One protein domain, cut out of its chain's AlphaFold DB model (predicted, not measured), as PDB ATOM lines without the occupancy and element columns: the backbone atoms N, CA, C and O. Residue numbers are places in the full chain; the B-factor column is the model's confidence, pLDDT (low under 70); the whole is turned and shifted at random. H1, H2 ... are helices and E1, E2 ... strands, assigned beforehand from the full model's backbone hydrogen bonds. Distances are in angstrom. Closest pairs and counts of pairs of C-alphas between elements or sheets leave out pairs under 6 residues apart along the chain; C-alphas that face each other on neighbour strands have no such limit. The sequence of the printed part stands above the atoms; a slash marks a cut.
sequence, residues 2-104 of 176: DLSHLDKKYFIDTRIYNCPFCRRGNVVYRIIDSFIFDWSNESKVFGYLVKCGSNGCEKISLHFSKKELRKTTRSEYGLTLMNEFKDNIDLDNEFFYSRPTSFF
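AT A GLANCE: This is residues 2 to 104 of the 176 residues of an uncharacterized protein of Candidatus Moranbacteria bacterium (UniProt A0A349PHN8). A twisted antiparallel sheet of four strands, E1, E2, E3 and E6, makes the main body, and a separate two-stranded hairpin, E4 and E5, reaches away from it as an arm from near E1. A 25-residue stretch with no named element, residues 2 to 26, comes before E1, and the one-turn helix H1 grazes the sheet just before E6. The printed part has 103 residues, with one named helix and six named strands in the order E1, E2, E3, E4, E5, H1, E6; the class is mostly strand. The sheet's order is E1, E2, E3, E6, and E1, E2 and E3 form a meander, each strand the antiparallel neighbour of the one before. The whole is compact, with a radius of gyration of the C-alphas of 14.4 A, and spans 41 by 34 by 30 A.

HOW THE PARTS SIT: In residues 2 to 26, residues 16 to 17 pair antiparallel with residues 27 to 28 of E1, the strand of residues 27 to 40. E1 bends by 65 degrees at residue 33 and forms a hairpin with E2, residues 43 to 52, at 159 degrees; N 30 and O 51 are 3.0 A apart, within hydrogen-bond range. E2 forms a hairpin with E3, residues 60 to 65, at 153 degrees, with N 48 and O 63 at 2.8 A. E4, residues 70 to 75, is apart from E3 and E1. E4 and E5, residues 78 to 85, form a hairpin at 148 degrees, with N 73 and O 80 at 2.8 A. E5 bends by 59 degrees at residue 82, and its closest C-alpha to E1 is that of Asn 83, 5.2 A from that of Ile 31. H1, residues 91 to 94, is on the four-stranded sheet but only grazes it; it is too short for an O i to N i+4 pair, and its one O i to N i+3 pair is within range. E6, residues 95 to 100, is an edge strand antiparallel to E3 at 167 degrees, with N 62 and O 99 at 2.8 A.

IN THESE COORDINATES: E1 begins at C-alpha 27, (339.239, -170.028, 10.974), and is 33.8 A long. E2 measures 28.9 A, E3 16.7 A, E4 15.8 A and E5 18.8 A. C-alpha 78, where E5 begins, is at (315.765, -168.911, 33.714). H1 measures 5.0 A, and E6 measures 13.0 A and ends at C-alpha 100, (347.544, -167.624, 22.580).

THE WHOLE: The two C-alphas farthest apart, those of Asp 2 and Tyr 77, are 47.1 A apart. The printed part has no cut. The link from E2 to E3 is short, and the other links between named elements are tight. The mean pLDDT of the printed part is 83.1; residue 2, residues 4 to 9 and residues 100 to 104 are under 70.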
ATOM      1  N   ASP A   2     339.531-152.670  -0.538       67.19
ATOM      2  CA  ASP A   2     340.645-153.320   0.156       67.19
ATOM      3  C   ASP A   2     340.203-153.773   1.560       67.19
ATOM      4  O   ASP A   2     339.805-152.957   2.393       67.19
ATOM      5  N   LEU A   3     340.222-155.086   1.802       71.75
ATOM      6  CA  LEU A   3     339.845-155.712   3.076       71.75
ATOM      7  C   LEU A   3     341.068-156.059   3.942       71.75
ATOM      8  O   LEU A   3     340.921-156.733   4.957       71.75
ATOM      9  N   SER A   4     342.258-155.551   3.598       69.44
ATOM     10  CA  SER A   4     343.523-155.795   4.312       69.44
ATOM     11  C   SER A   4     343.502-155.461   5.812       69.44
ATOM     12  O   SER A   4     344.336-155.940   6.582       69.44
ATOM     13  N   HIS A   5     342.549-154.646   6.271       69.50
ATOM     14  CA  HIS A   5     342.356-154.360   7.693       69.50
ATOM     15  C   HIS A   5     341.859-155.582   8.489       69.50
ATOM     16  O   HIS A   5     342.149-155.671   9.682       69.50
ATOM     17  N   LEU A   6     341.167-156.535   7.849       68.50
ATOM     18  CA  LEU A   6     340.692-157.772   8.480       68.50
ATOM     19  C   LEU A   6     341.835-158.748   8.781       68.50
ATOM     20  O   LEU A   6     341.803-159.428   9.804       68.50
ATOM     21  N   ASP A   7     342.886-158.753   7.960       64.25
ATOM     22  CA  ASP A   7     344.073-159.595   8.177       64.25
ATOM     23  C   ASP A   7     344.853-159.199   9.443       64.25
ATOM     24  O   ASP A   7     345.650-159.978   9.968       64.25
ATOM     25  N   LYS A   8     344.627-157.979   9.951       67.31
ATOM     26  CA  LYS A   8     345.256-157.462  11.175       67.31
ATOM     27  C   LYS A   8     344.469-157.790  12.443       67.31
ATOM     28  O   LYS A   8     345.037-157.671  13.529       67.31
ATOM     29  N   LYS A   9     343.191-158.166  12.324       66.00
ATOM     30  CA  LYS A   9     342.340-158.499  13.472       66.00
ATOM     31  C   LYS A   9     342.676-159.878  14.023       66.00
ATOM     32  O   LYS A   9     343.008-160.787  13.263       66.00
ATOM     33  N   TYR A  10     342.572-160.048  15.338       74.44
ATOM     34  CA  TYR A  10     342.636-161.370  15.949       74.44
ATOM     35  C   TYR A  10     341.283-162.056  15.778       74.44
ATOM     36  O   TYR A  10     341.221-163.094  15.127       74.44
ATOM     37  N   PHE A  11     340.200-161.457  16.275       83.25
ATOM     38  CA  PHE A  11     338.827-161.869  15.988       83.25
ATOM     39  C   PHE A  11     338.264-161.044  14.835       83.25
ATOM     40  O   PHE A  11     338.126-159.826  14.930       83.25
ATOM     41  N   ILE A  12     337.936-161.713  13.732       84.75
ATOM     42  CA  ILE A  12     337.335-161.068  12.560       84.75
ATOM     43  C   ILE A  12     335.867-160.764  12.861       84.75
ATOM     44  O   ILE A  12     335.390-159.662  12.593       84.75
ATOM     45  N   ASP A  13     335.184-161.732  13.470       88.44
ATOM     46  CA  ASP A  13     333.826-161.611  13.981       88.44
ATOM     47  C   ASP A  13     333.612-162.561  15.179       88.44
ATOM     48  O   ASP A  13     334.560-163.082  15.770       88.44
ATOM     49  N   THR A  14     332.353-162.786  15.556       91.06
ATOM     50  CA  THR A  14     331.944-163.588  16.718       91.06
ATOM     51  C   THR A  14     332.094-165.103  16.536       91.06
ATOM     52  O   THR A  14     331.812-165.864  17.468       91.06
ATOM     53  N   ARG A  15     332.514-165.557  15.349       89.25
ATOM     54  CA  ARG A  15     332.654-166.966  14.945       89.25
ATOM     55  C   ARG A  15     333.993-167.266  14.270       89.25
ATOM     56  O   ARG A  15     334.417-168.424  14.265       89.25
ATOM     57  N   ILE A  16     334.640-166.254  13.696       90.38
ATOM     58  CA  ILE A  16     335.826-166.367  12.853       90.38
ATOM     59  C   ILE A  16     336.980-165.561  13.447       90.38
ATOM     60  O   ILE A  16     336.829-164.412  13.859       90.38
ATOM     61  N   TYR A  17     338.170-166.159  13.450       87.94
ATOM     62  CA  TYR A  17     339.388-165.512  13.927       87.94
ATOM     63  C   TYR A  17     340.614-165.866  13.074       87.94
ATOM     64  O   TYR A  17     340.634-166.863  12.344       87.94
ATOM     65  N   ASN A  18     341.657-165.051  13.178       81.31
ATOM     66  CA  ASN A  18     342.969-165.337  12.619       81.31
ATOM     67  C   ASN A  18     343.782-166.112  13.658       81.31
ATOM     68  O   ASN A  18     344.251-165.567  14.657       81.31
ATOM     69  N   CYS A  19     343.929-167.421  13.441       82.88
ATOM     70  CA  CYS A  19     344.509-168.309  14.437       82.88
ATOM     71  C   CYS A  19     346.012-168.023  14.629       82.88
ATOM     72  O   CYS A  19     346.802-168.257  13.706       82.88
ATOM     73  N   PRO A  20     346.466-167.633  15.836       73.69
ATOM     74  CA  PRO A  20     347.878-167.322  16.076       73.69
ATOM     75  C   PRO A  20     348.776-168.569  16.104       73.69
ATOM     76  O   PRO A  20     349.997-168.452  16.019       73.69
ATOM     77  N   PHE A  21     348.191-169.763  16.246       79.00
ATOM     78  CA  PHE A  21     348.926-171.016  16.420       79.00
ATOM     79  C   PHE A  21     349.320-171.641  15.087       79.00
ATOM     80  O   PHE A  21     350.497-171.884  14.836       79.00
ATOM     81  N   CYS A  22     348.333-171.901  14.227       79.00
ATOM     82  CA  CYS A  22     348.561-172.514  12.922       79.00
ATOM     83  C   CYS A  22     348.777-171.483  11.807       79.00
ATOM     84  O   CYS A  22     349.007-171.882  10.669       79.00
ATOM     85  N   ARG A  23     348.706-170.177  12.125       77.38
ATOM     86  CA  ARG A  23     348.852-169.053  11.180       77.38
ATOM     87  C   ARG A  23     347.884-169.122   9.994       77.38
ATOM     88  O   ARG A  23     348.181-168.615   8.917       77.38
ATOM     89  N   ARG A  24     346.733-169.770  10.187       79.75
ATOM     90  CA  ARG A  24     345.633-169.780   9.221       79.75
ATOM     91  C   ARG A  24     344.679-168.645   9.564       79.75
ATOM     92  O   ARG A  24     344.248-168.533  10.714       79.75
ATOM     93  N   GLY A  25     344.369-167.824   8.569       85.25
ATOM     94  CA  GLY A  25     343.331-166.808   8.679       85.25
ATOM     95  C   GLY A  25     341.933-167.396   8.505       85.25
ATOM     96  O   GLY A  25     341.791-168.518   8.014       85.25
ATOM     97  N   ASN A  26     340.915-166.626   8.886       88.31
ATOM     98  CA  ASN A  26     339.501-166.952   8.666       88.31
ATOM     99  C   ASN A  26     339.065-168.335   9.195       88.31
ATOM    100  O   ASN A  26     338.319-169.067   8.544       88.31
ATOM    101  N   VAL A  27     339.547-168.724  10.377       90.06
ATOM    102  CA  VAL A  27     339.239-170.028  10.974       90.06
ATOM    103  C   VAL A  27     338.039-169.913  11.909       90.06
ATOM    104  O   VAL A  27     337.965-168.990  12.716       90.06
ATOM    105  N   VAL A  28     337.128-170.886  11.859       93.00
ATOM    106  CA  VAL A  28     336.047-170.994  12.849       93.00
ATOM    107  C   VAL A  28     336.623-171.441  14.189       93.00
ATOM    108  O   VAL A  28     337.393-172.402  14.246       93.00
ATOM    109  N   TYR A  29     336.235-170.788  15.276       92.50
ATOM    110  CA  TYR A  29     336.612-171.188  16.633       92.50
ATOM    111  C   TYR A  29     335.390-171.586  17.463       92.50
ATOM    112  O   TYR A  29     334.245-171.423  17.042       92.50
ATOM    113  N   ARG A  30     335.625-172.137  18.658       93.62
ATOM    114  CA  ARG A  30     334.566-172.428  19.637       93.62
ATOM    115  C   ARG A  30     334.984-171.984  21.029       93.62
ATOM    116  O   ARG A  30     336.141-172.181  21.400       93.62
ATOM    117  N   ILE A  31     334.054-171.432  21.805       94.31
ATOM    118  CA  ILE A  31     334.261-171.243  23.244       94.31
ATOM    119  C   ILE A  31     334.131-172.620  23.891       94.31
ATOM    120  O   ILE A  31     333.097-173.273  23.758       94.31
ATOM    121  N   ILE A  32     335.195-173.082  24.535       94.19
ATOM    122  CA  ILE A  32     335.206-174.380  25.222       94.19
ATOM    123  C   ILE A  32     334.967-174.240  26.720       94.19
ATOM    124  O   ILE A  32     334.485-175.183  27.336       94.19
ATOM    125  N   ASP A  33     335.298-173.081  27.285       92.44
ATOM    126  CA  ASP A  33     335.109-172.797  28.699       92.44
ATOM    127  C   ASP A  33     335.077-171.285  28.950       92.44
ATOM    128  O   ASP A  33     335.548-170.480  28.134       92.44
ATOM    129  N   SER A  34     334.526-170.907  30.094       93.44
ATOM    130  CA  SER A  34     334.436-169.530  30.557       93.44
ATOM    131  C   SER A  34     334.396-169.475  32.077       93.44
ATOM    132  O   SER A  34     333.721-170.288  32.704       93.44
ATOM    133  N   PHE A  35     335.021-168.464  32.658       93.00
ATOM    134  CA  PHE A  35     335.073-168.295  34.105       93.00
ATOM    135  C   PHE A  35     335.045-166.821  34.491       93.00
ATOM    136  O   PHE A  35     335.266-165.934  33.666       93.00
ATOM    137  N   ILE A  36     334.760-166.562  35.761       93.19
ATOM    138  CA  ILE A  36     334.768-165.222  36.344       93.19
ATOM    139  C   ILE A  36     335.728-165.257  37.522       93.19
ATOM    140  O   ILE A  36     335.707-166.206  38.305       93.19
ATOM    141  N   PHE A  37     336.567-164.236  37.641       88.50
ATOM    142  CA  PHE A  37     337.472-164.093  38.773       88.50
ATOM    143  C   PHE A  37     337.644-162.624  39.153       88.50
ATOM    144  O   PHE A  37     337.422-161.721  38.340       88.50
ATOM    145  N   ASP A  38     338.042-162.397  40.401       87.25
ATOM    146  CA  ASP A  38     338.395-161.074  40.897       87.25
ATOM    147  C   ASP A  38     339.829-160.753  40.440       87.25
ATOM    148  O   ASP A  38     340.796-161.387  40.862       87.25
ATOM    149  N   TRP A  39     339.965-159.798  39.519       77.94
ATOM    150  CA  TRP A  39     341.263-159.298  39.052       77.94
ATOM    151  C   TRP A  39     341.920-158.393  40.097       77.94
ATOM    152  O   TRP A  39     343.142-158.347  40.231       77.94
ATOM    153  N   SER A  40     341.092-157.684  40.859       78.69
ATOM    154  CA  SER A  40     341.458-156.958  42.072       78.69
ATOM    155  C   SER A  40     340.263-156.937  43.025       78.69
ATOM    156  O   SER A  40     339.156-157.311  42.635       78.69
ATOM    157  N   ASN A  41     340.450-156.411  44.239       73.50
ATOM    158  CA  ASN A  41     339.363-156.222  45.211       73.50
ATOM    159  C   ASN A  41     338.185-155.382  44.671       73.50
ATOM    160  O   ASN A  41     337.095-155.430  45.230       73.50
ATOM    161  N   GLU A  42     338.397-154.620  43.596       80.12
ATOM    162  CA  GLU A  42     337.410-153.706  43.012       80.12
ATOM    163  C   GLU A  42     336.990-154.095  41.586       80.12
ATOM    164  O   GLU A  42     336.124-153.443  41.003       80.12
ATOM    165  N   SER A  43     337.589-155.133  40.986       81.69
ATOM    166  CA  SER A  43     337.345-155.456  39.577       81.69
ATOM    167  C   SER A  43     337.144-156.946  39.323       81.69
ATOM    168  O   SER A  43     338.024-157.770  39.560       81.69
ATOM    169  N   LYS A  44     335.974-157.273  38.767       91.31
ATOM    170  CA  LYS A  44     335.653-158.599  38.233       91.31
ATOM    171  C   LYS A  44     335.976-158.667  36.753       91.31
ATOM    172  O   LYS A  44     335.691-157.735  36.000       91.31
ATOM    173  N   VAL A  45     336.546-159.789  36.342       91.31
ATOM    174  CA  VAL A  45     336.951-160.049  34.962       91.31
ATOM    175  C   VAL A  45     336.339-161.359  34.486       91.31
ATOM    176  O   VAL A  45     336.268-162.341  35.224       91.31
ATOM    177  N   PHE A  46     335.901-161.357  33.230       94.44
ATOM    178  CA  PHE A  46     335.350-162.518  32.539       94.44
ATOM    179  C   PHE A  46     336.428-163.119  31.646       94.44
ATOM    180  O   PHE A  46     336.985-162.418  30.796       94.44
ATOM    181  N   GLY A  47     336.720-164.401  31.847       92.69
ATOM    182  CA  GLY A  47     337.669-165.175  31.062       92.69
ATOM    183  C   GLY A  47     336.998-166.149  30.109       92.69
ATOM    184  O   GLY A  47     335.998-166.775  30.451       92.69
ATOM    185  N   TYR A  48     337.581-166.289  28.919       93.38
ATOM    186  CA  TYR A  48     337.102-167.168  27.855       93.38
ATOM    187  C   TYR A  48     338.241-168.003  27.289       93.38
ATOM    188  O   TYR A  48     339.273-167.462  26.881       93.38
ATOM    189  N   LEU A  49     338.025-169.314  27.217       92.00
ATOM    190  CA  LEU A  49     338.898-170.245  26.517       92.00
ATOM    191  C   LEU A  49     338.318-170.547  25.138       92.00
ATOM    192  O   LEU A  49     337.226-171.101  25.007       92.00
ATOM    193  N   VAL A  50     339.066-170.184  24.102       91.62
ATOM    194  CA  VAL A  50     338.665-170.299  22.700       91.62
ATOM    195  C   VAL A  50     339.530-171.340  21.998       91.62
ATOM    196  O   VAL A  50     340.745-171.200  21.929       91.62
ATOM    197  N   LYS A  51     338.924-172.398  21.460       91.56
ATOM    198  CA  LYS A  51     339.622-173.462  20.728       91.56
ATOM    199  C   LYS A  51     339.572-173.220  19.223       91.56
ATOM    200  O   LYS A  51     338.505-172.969  18.661       91.56
ATOM    201  N   CYS A  52     340.720-173.375  18.567       90.44
ATOM    202  CA  CYS A  52     340.830-173.378  17.112       90.44
ATOM    203  C   CYS A  52     340.044-174.544  16.495       90.44
ATOM    204  O   CYS A  52     340.300-175.699  16.840       90.44
ATOM    205  N   GLY A  53     339.148-174.261  15.544       89.50
ATOM    206  CA  GLY A  53     338.414-175.276  14.781       89.50
ATOM    207  C   GLY A  53     339.127-175.768  13.519       89.50
ATOM    208  O   GLY A  53     338.613-176.652  12.838       89.50
ATOM    209  N   SER A  54     340.308-175.234  13.185       88.56
ATOM    210  CA  SER A  54     341.102-175.751  12.064       88.56
ATOM    211  C   SER A  54     341.539-177.189  12.339       88.56
ATOM    212  O   SER A  54     342.155-177.464  13.372       88.56
ATOM    213  N   ASN A  55     341.340-178.065  11.350       83.94
ATOM    214  CA  ASN A  55     341.828-179.439  11.386       83.94
ATOM    215  C   ASN A  55     343.344-179.469  11.685       83.94
ATOM    216  O   ASN A  55     344.121-178.772  11.020       83.94
ATOM    217  N   GLY A  56     343.730-180.214  12.725       81.38
ATOM    218  CA  GLY A  56     345.111-180.403  13.178       81.38
ATOM    219  C   GLY A  56     345.695-179.333  14.116       81.38
ATOM    220  O   GLY A  56     346.815-179.511  14.581       81.38
ATOM    221  N   CYS A  57     344.996-178.227  14.414       83.75
ATOM    222  CA  CYS A  57     345.526-177.207  15.331       83.75
ATOM    223  C   CYS A  57     345.137-177.484  16.786       83.75
ATOM    224  O   CYS A  57     346.008-177.605  17.643       83.75
ATOM    225  N   GLU A  58     343.831-177.523  17.069       84.44
ATOM    226  CA  GLU A  58     343.227-177.797  18.387       84.44
ATOM    227  C   GLU A  58     343.723-176.964  19.586       84.44
ATOM    228  O   GLU A  58     343.287-177.172  20.717       84.44
ATOM    229  N   LYS A  59     344.604-175.991  19.355       84.38
ATOM    230  CA  LYS A  59     345.119-175.089  20.380       84.38
ATOM    231  C   LYS A  59     344.023-174.176  20.915       84.38
ATOM    232  O   LYS A  59     343.100-173.791  20.194       84.38
ATOM    233  N   ILE A  60     344.180-173.827  22.184       88.25
ATOM    234  CA  ILE A  60     343.268-172.984  22.945       88.25
ATOM    235  C   ILE A  60     343.908-171.600  23.086       88.25
ATOM    236  O   ILE A  60     345.127-171.482  23.122       88.25
ATOM    237  N   SER A  61     343.120-170.540  23.133       84.19
ATOM    238  CA  SER A  61     343.543-169.187  23.480       84.19
ATOM    239  C   SER A  61     342.705-168.669  24.642       84.19
ATOM    240  O   SER A  61     341.565-169.088  24.824       84.19
ATOM    241  N   LEU A  62     343.298-167.801  25.457       88.06
ATOM    242  CA  LEU A  62     342.683-167.215  26.640       88.06
ATOM    243  C   LEU A  62     342.431-165.729  26.406       88.06
ATOM    244  O   LEU A  62     343.344-165.002  26.012       88.06
ATOM    245  N   HIS A  63     341.214-165.286  26.701       87.31
ATOM    246  CA  HIS A  63     340.775-163.911  26.486       87.31
ATOM    247  C   HIS A  63     340.075-163.369  27.726       87.31
ATOM    248  O   HIS A  63     339.258-164.075  28.315       87.31
ATOM    249  N   PHE A  64     340.380-162.127  28.108       89.50
ATOM    250  CA  PHE A  64     339.741-161.446  29.231       89.50
ATOM    251  C   PHE A  64     339.005-160.189  28.795       89.50
ATOM    252  O   PHE A  64     339.504-159.408  27.985       89.50
ATOM    253  N   SER A  65     337.845-159.967  29.404       90.56
ATOM    254  CA  SER A  65     337.032-158.769  29.215       90.56
ATOM    255  C   SER A  65     336.458-158.277  30.545       90.56
ATOM    256  O   SER A  65     336.383-159.021  31.526       90.56
ATOM    257  N   LYS A  66     336.049-157.006  30.586       90.44
ATOM    258  CA  LYS A  66     335.431-156.395  31.777       90.44
ATOM    259  C   LYS A  66     333.924-156.657  31.882       90.44
ATOM    260  O   LYS A  66     333.317-156.294  32.883       90.44
ATOM    261  N   LYS A  67     333.302-157.247  30.855       93.00
ATOM    262  CA  LYS A  67     331.850-157.454  30.775       93.00
ATOM    263  C   LYS A  67     331.528-158.812  30.160       93.00
ATOM    264  O   LYS A  67     332.269-159.274  29.310       93.00
ATOM    265  N   GLU A  68     330.403-159.421  30.523       93.44
ATOM    266  CA  GLU A  68     329.999-160.701  29.926       93.44
ATOM    267  C   GLU A  68     329.633-160.528  28.438       93.44
ATOM    268  O   GLU A  68     328.647-159.864  28.081       93.44
ATOM    269  N   LEU A  69     330.440-161.136  27.568       94.12
ATOM    270  CA  LEU A  69     330.315-161.100  26.112       94.12
ATOM    271  C   LEU A  69     329.515-162.272  25.537       94.12
ATOM    272  O   LEU A  69     329.151-162.218  24.363       94.12
ATOM    273  N   ARG A  70     329.222-163.321  26.317       94.31
ATOM    274  CA  ARG A  70     328.442-164.469  25.831       94.31
ATOM    275  C   ARG A  70     326.967-164.144  25.649       94.31
ATOM    276  O   ARG A  70     326.394-163.326  26.370       94.31
ATOM    277  N   LYS A  71     326.336-164.814  24.685       92.00
ATOM    278  CA  LYS A  71     324.885-164.776  24.490       92.00
ATOM    279  C   LYS A  71     324.187-165.380  25.696       92.00
ATOM    280  O   LYS A  71     324.599-166.411  26.218       92.00
ATOM    281  N   THR A  72     323.088-164.760  26.088       89.31
ATOM    282  CA  THR A  72     322.151-165.319  27.057       89.31
ATOM    283  C   THR A  72     320.895-165.756  26.331       89.31
ATOM    284  O   THR A  72     320.311-164.958  25.598       89.31
ATOM    285  N   THR A  73     320.454-166.984  26.568       84.62
ATOM    286  CA  THR A  73     319.132-167.447  26.158       84.62
ATOM    287  C   THR A  73     318.214-167.515  27.371       84.62
ATOM    288  O   THR A  73     318.664-167.794  28.486       84.62
ATOM    289  N   ARG A  74     316.930-167.221  27.170       83.12
ATOM    290  CA  ARG A  74     315.913-167.303  28.216       83.12
ATOM    291  C   ARG A  74     315.099-168.564  27.980       83.12
ATOM    292  O   ARG A  74     314.442-168.686  26.953       83.12
ATOM    293  N   SER A  75     315.163-169.485  28.931       78.75
ATOM    294  CA  SER A  75     314.280-170.645  28.990       78.75
ATOM    295  C   SER A  75     313.231-170.446  30.083       78.75
ATOM    296  O   SER A  75     313.295-169.489  30.861       78.75
ATOM    297  N   GLU A  76     312.277-171.369  30.159       77.50
ATOM    298  CA  GLU A  76     311.267-171.415  31.220       77.50
ATOM    299  C   GLU A  76     311.896-171.533  32.625       77.50
ATOM    300  O   GLU A  76     311.342-171.033  33.599       77.50
ATOM    301  N   TYR A  77     313.114-172.083  32.714       74.00
ATOM    302  CA  TYR A  77     313.870-172.279  33.957       74.00
ATOM    303  C   TYR A  77     314.863-171.147  34.281       74.00
ATOM    304  O   TYR A  77     315.592-171.235  35.268       74.00
ATOM    305  N   GLY A  78     314.916-170.082  33.471       80.81
ATOM    306  CA  GLY A  78     315.765-168.911  33.714       80.81
ATOM    307  C   GLY A  78     316.728-168.561  32.574       80.81
ATOM    308  O   GLY A  78     316.563-168.976  31.425       80.81
ATOM    309  N   LEU A  79     317.726-167.731  32.897       82.94
ATOM    310  CA  LEU A  79     318.754-167.245  31.970       82.94
ATOM    311  C   LEU A  79     319.943-168.211  31.919       82.94
ATOM    312  O   LEU A  79     320.584-168.467  32.935       82.94
ATOM    313  N   THR A  80     320.271-168.700  30.724       85.06
ATOM    314  CA  THR A  80     321.420-169.584  30.480       85.06
ATOM    315  C   THR A  80     322.411-168.913  29.536       85.06
ATOM    316  O   THR A  80     322.024-168.347  28.512       85.06
ATOM    317  N   LEU A  81     323.700-168.976  29.868       85.25
ATOM    318  CA  LEU A  81     324.782-168.463  29.028       85.25
ATOM    319  C   LEU A  81     325.176-169.511  27.985       85.25
ATOM    320  O   LEU A  81     325.403-170.671  28.317       85.25
ATOM    321  N   MET A  82     325.261-169.097  26.725       87.88
ATOM    322  CA  MET A  82     325.657-169.954  25.611       87.88
ATOM    323  C   MET A  82     327.165-169.879  25.371       87.88
ATOM    324  O   MET A  82     327.795-168.857  25.631       87.88
ATOM    325  N   ASN A  83     327.740-170.928  24.781       89.88
ATOM    326  CA  ASN A  83     329.142-170.954  24.343       89.88
ATOM    327  C   ASN A  83     329.353-170.213  23.008       89.88
ATOM    328  O   ASN A  83     330.090-170.657  22.130       89.88
ATOM    329  N   GLU A  84     328.695-169.063  22.871       90.88
ATOM    330  CA  GLU A  84     328.763-168.162  21.726       90.88
ATOM    331  C   GLU A  84     328.825-166.719  22.217       90.88
ATOM    332  O   GLU A  84     328.170-166.361  23.199       90.88
ATOM    333  N   PHE A  85     329.574-165.870  21.518       93.25
ATOM    334  CA  PHE A  85     329.580-164.435  21.787       93.25
ATOM    335  C   PHE A  85     328.335-163.753  21.213       93.25
ATOM    336  O   PHE A  85     327.776-164.216  20.220       93.25
ATOM    337  N   LYS A  86     327.894-162.657  21.843       93.00
ATOM    338  CA  LYS A  86     326.792-161.803  21.360       93.00
ATOM    339  C   LYS A  86     327.073-161.337  19.936       93.00
ATOM    340  O   LYS A  86     328.215-161.049  19.611       93.00
ATOM    341  N   ASP A  87     326.041-161.256  19.100       88.88
ATOM    342  CA  ASP A  87     326.199-160.802  17.716       88.88
ATOM    343  C   ASP A  87     326.552-159.304  17.660       88.88
ATOM    344  O   ASP A  87     326.211-158.547  18.570       88.88
ATOM    345  N   ASN A  88     327.209-158.878  16.576       86.94
ATOM    346  CA  ASN A  88     327.560-157.477  16.294       86.94
ATOM    347  C   ASN A  88     328.446-156.784  17.351       86.94
ATOM    348  O   ASN A  88     328.350-155.571  17.534       86.94
ATOM    349  N   ILE A  89     329.325-157.527  18.030       89.38
ATOM    350  CA  ILE A  89     330.358-156.953  18.908       89.38
ATOM    351  C   ILE A  89     331.744-157.063  18.267       89.38
ATOM    352  O   ILE A  89     332.074-158.084  17.664       89.38
ATOM    353  N   ASP A  90     332.568-156.027  18.429       85.62
ATOM    354  CA  ASP A  90     333.977-156.067  18.024       85.62
ATOM    355  C   ASP A  90     334.820-156.658  19.157       85.62
ATOM    356  O   ASP A  90     335.248-155.954  20.073       85.62
ATOM    357  N   LEU A  91     335.016-157.976  19.115       84.12
ATOM    358  CA  LEU A  91     335.688-158.732  20.172       84.12
ATOM    359  C   LEU A  91     337.099-158.221  20.482       84.12
ATOM    360  O   LEU A  91     337.480-158.188  21.650       84.12
ATOM    361  N   ASP A  92     337.848-157.768  19.474       78.62
ATOM    362  CA  ASP A  92     339.201-157.233  19.669       78.62
ATOM    363  C   ASP A  92     339.206-155.966  20.538       78.62
ATOM    364  O   ASP A  92     340.153-155.745  21.291       78.62
ATOM    365  N   ASN A  93     338.139-155.160  20.485       80.00
ATOM    366  CA  ASN A  93     338.003-153.963  21.321       80.00
ATOM    367  C   ASN A  93     337.498-154.290  22.731       80.00
ATOM    368  O   ASN A  93     337.786-153.563  23.681       80.00
ATOM    369  N   GLU A  94     336.728-155.368  22.876       84.06
ATOM    370  CA  GLU A  94     336.173-155.791  24.164       84.06
ATOM    371  C   GLU A  94     337.177-156.579  25.010       84.06
ATOM    372  O   GLU A  94     337.138-156.541  26.248       84.06
ATOM    373  N   PHE A  95     338.094-157.290  24.354       82.44
ATOM    374  CA  PHE A  95     339.172-157.996  25.022       82.44
ATOM    375  C   PHE A  95     340.331-157.061  25.341       82.44
ATOM    376  O   PHE A  95     341.158-156.739  24.495       82.44
ATOM    377  N   PHE A  96     340.467-156.703  26.618       79.00
ATOM    378  CA  PHE A  96     341.641-155.961  27.079       79.00
ATOM    379  C   PHE A  96     342.886-156.856  27.205       79.00
ATOM    380  O   PHE A  96     344.008-156.357  27.308       79.00
ATOM    381  N   TYR A  97     342.707-158.181  27.206       73.62
ATOM    382  CA  TYR A  97     343.796-159.148  27.256       73.62
ATOM    383  C   TYR A  97     343.481-160.364  26.389       73.62
ATOM    384  O   TYR A  97     342.428-160.980  26.528       73.62
ATOM    385  N   SER A  98     344.427-160.731  25.529       73.50
ATOM    386  CA  SER A  98     344.351-161.908  24.664       73.50
ATOM    387  C   SER A  98     345.703-162.613  24.651       73.50
ATOM    388  O   SER A  98     346.722-162.013  24.308       73.50
ATOM    389  N   ARG A  99     345.724-163.898  25.011       70.69
ATOM    390  CA  ARG A  99     346.913-164.757  24.972       70.69
ATOM    391  C   ARG A  99     346.636-166.001  24.137       70.69
ATOM    392  O   ARG A  99     345.765-166.794  24.494       70.69
ATOM    393  N   PRO A 100     347.431-166.269  23.093       60.91
ATOM    394  CA  PRO A 100     347.544-167.624  22.580       60.91
ATOM    395  C   PRO A 100     348.097-168.514  23.711       60.91
ATOM    396  O   PRO A 100     349.202-168.240  24.175       60.91
ATOM    397  N   THR A 101     347.412-169.572  24.174       54.81
ATOM    398  CA  THR A 101     347.945-170.415  25.273       54.81
ATOM    399  C   THR A 101     349.050-171.398  24.836       54.81
ATOM    400  O   THR A 101     349.339-172.370  25.519       54.81
ATOM    401  N   SER A 102     349.732-171.149  23.713       45.00
ATOM    402  CA  SER A 102     350.964-171.841  23.284       45.00
ATOM    403  C   SER A 102     351.638-171.056  22.144       45.00
ATOM    404  O   SER A 102     351.041-170.796  21.116       45.00
ATOM    405  N   PHE A 103     352.826-170.484  22.314       43.91
ATOM    406  CA  PHE A 103     354.089-171.167  22.003       43.91
ATOM    407  C   PHE A 103     355.243-170.760  22.937       43.91
ATOM    408  O   PHE A 103     356.318-171.343  22.863       43.91
ATOM    409  N   PHE A 104     355.014-169.805  23.839       51.94
ATOM    410  CA  PHE A 104     355.951-169.428  24.897       51.94
ATOM    411  C   PHE A 104     355.156-169.229  26.182       51.94
ATOM    412  O   PHE A 104     354.791-168.109  26.537       51.94
TER     413      PHE A 104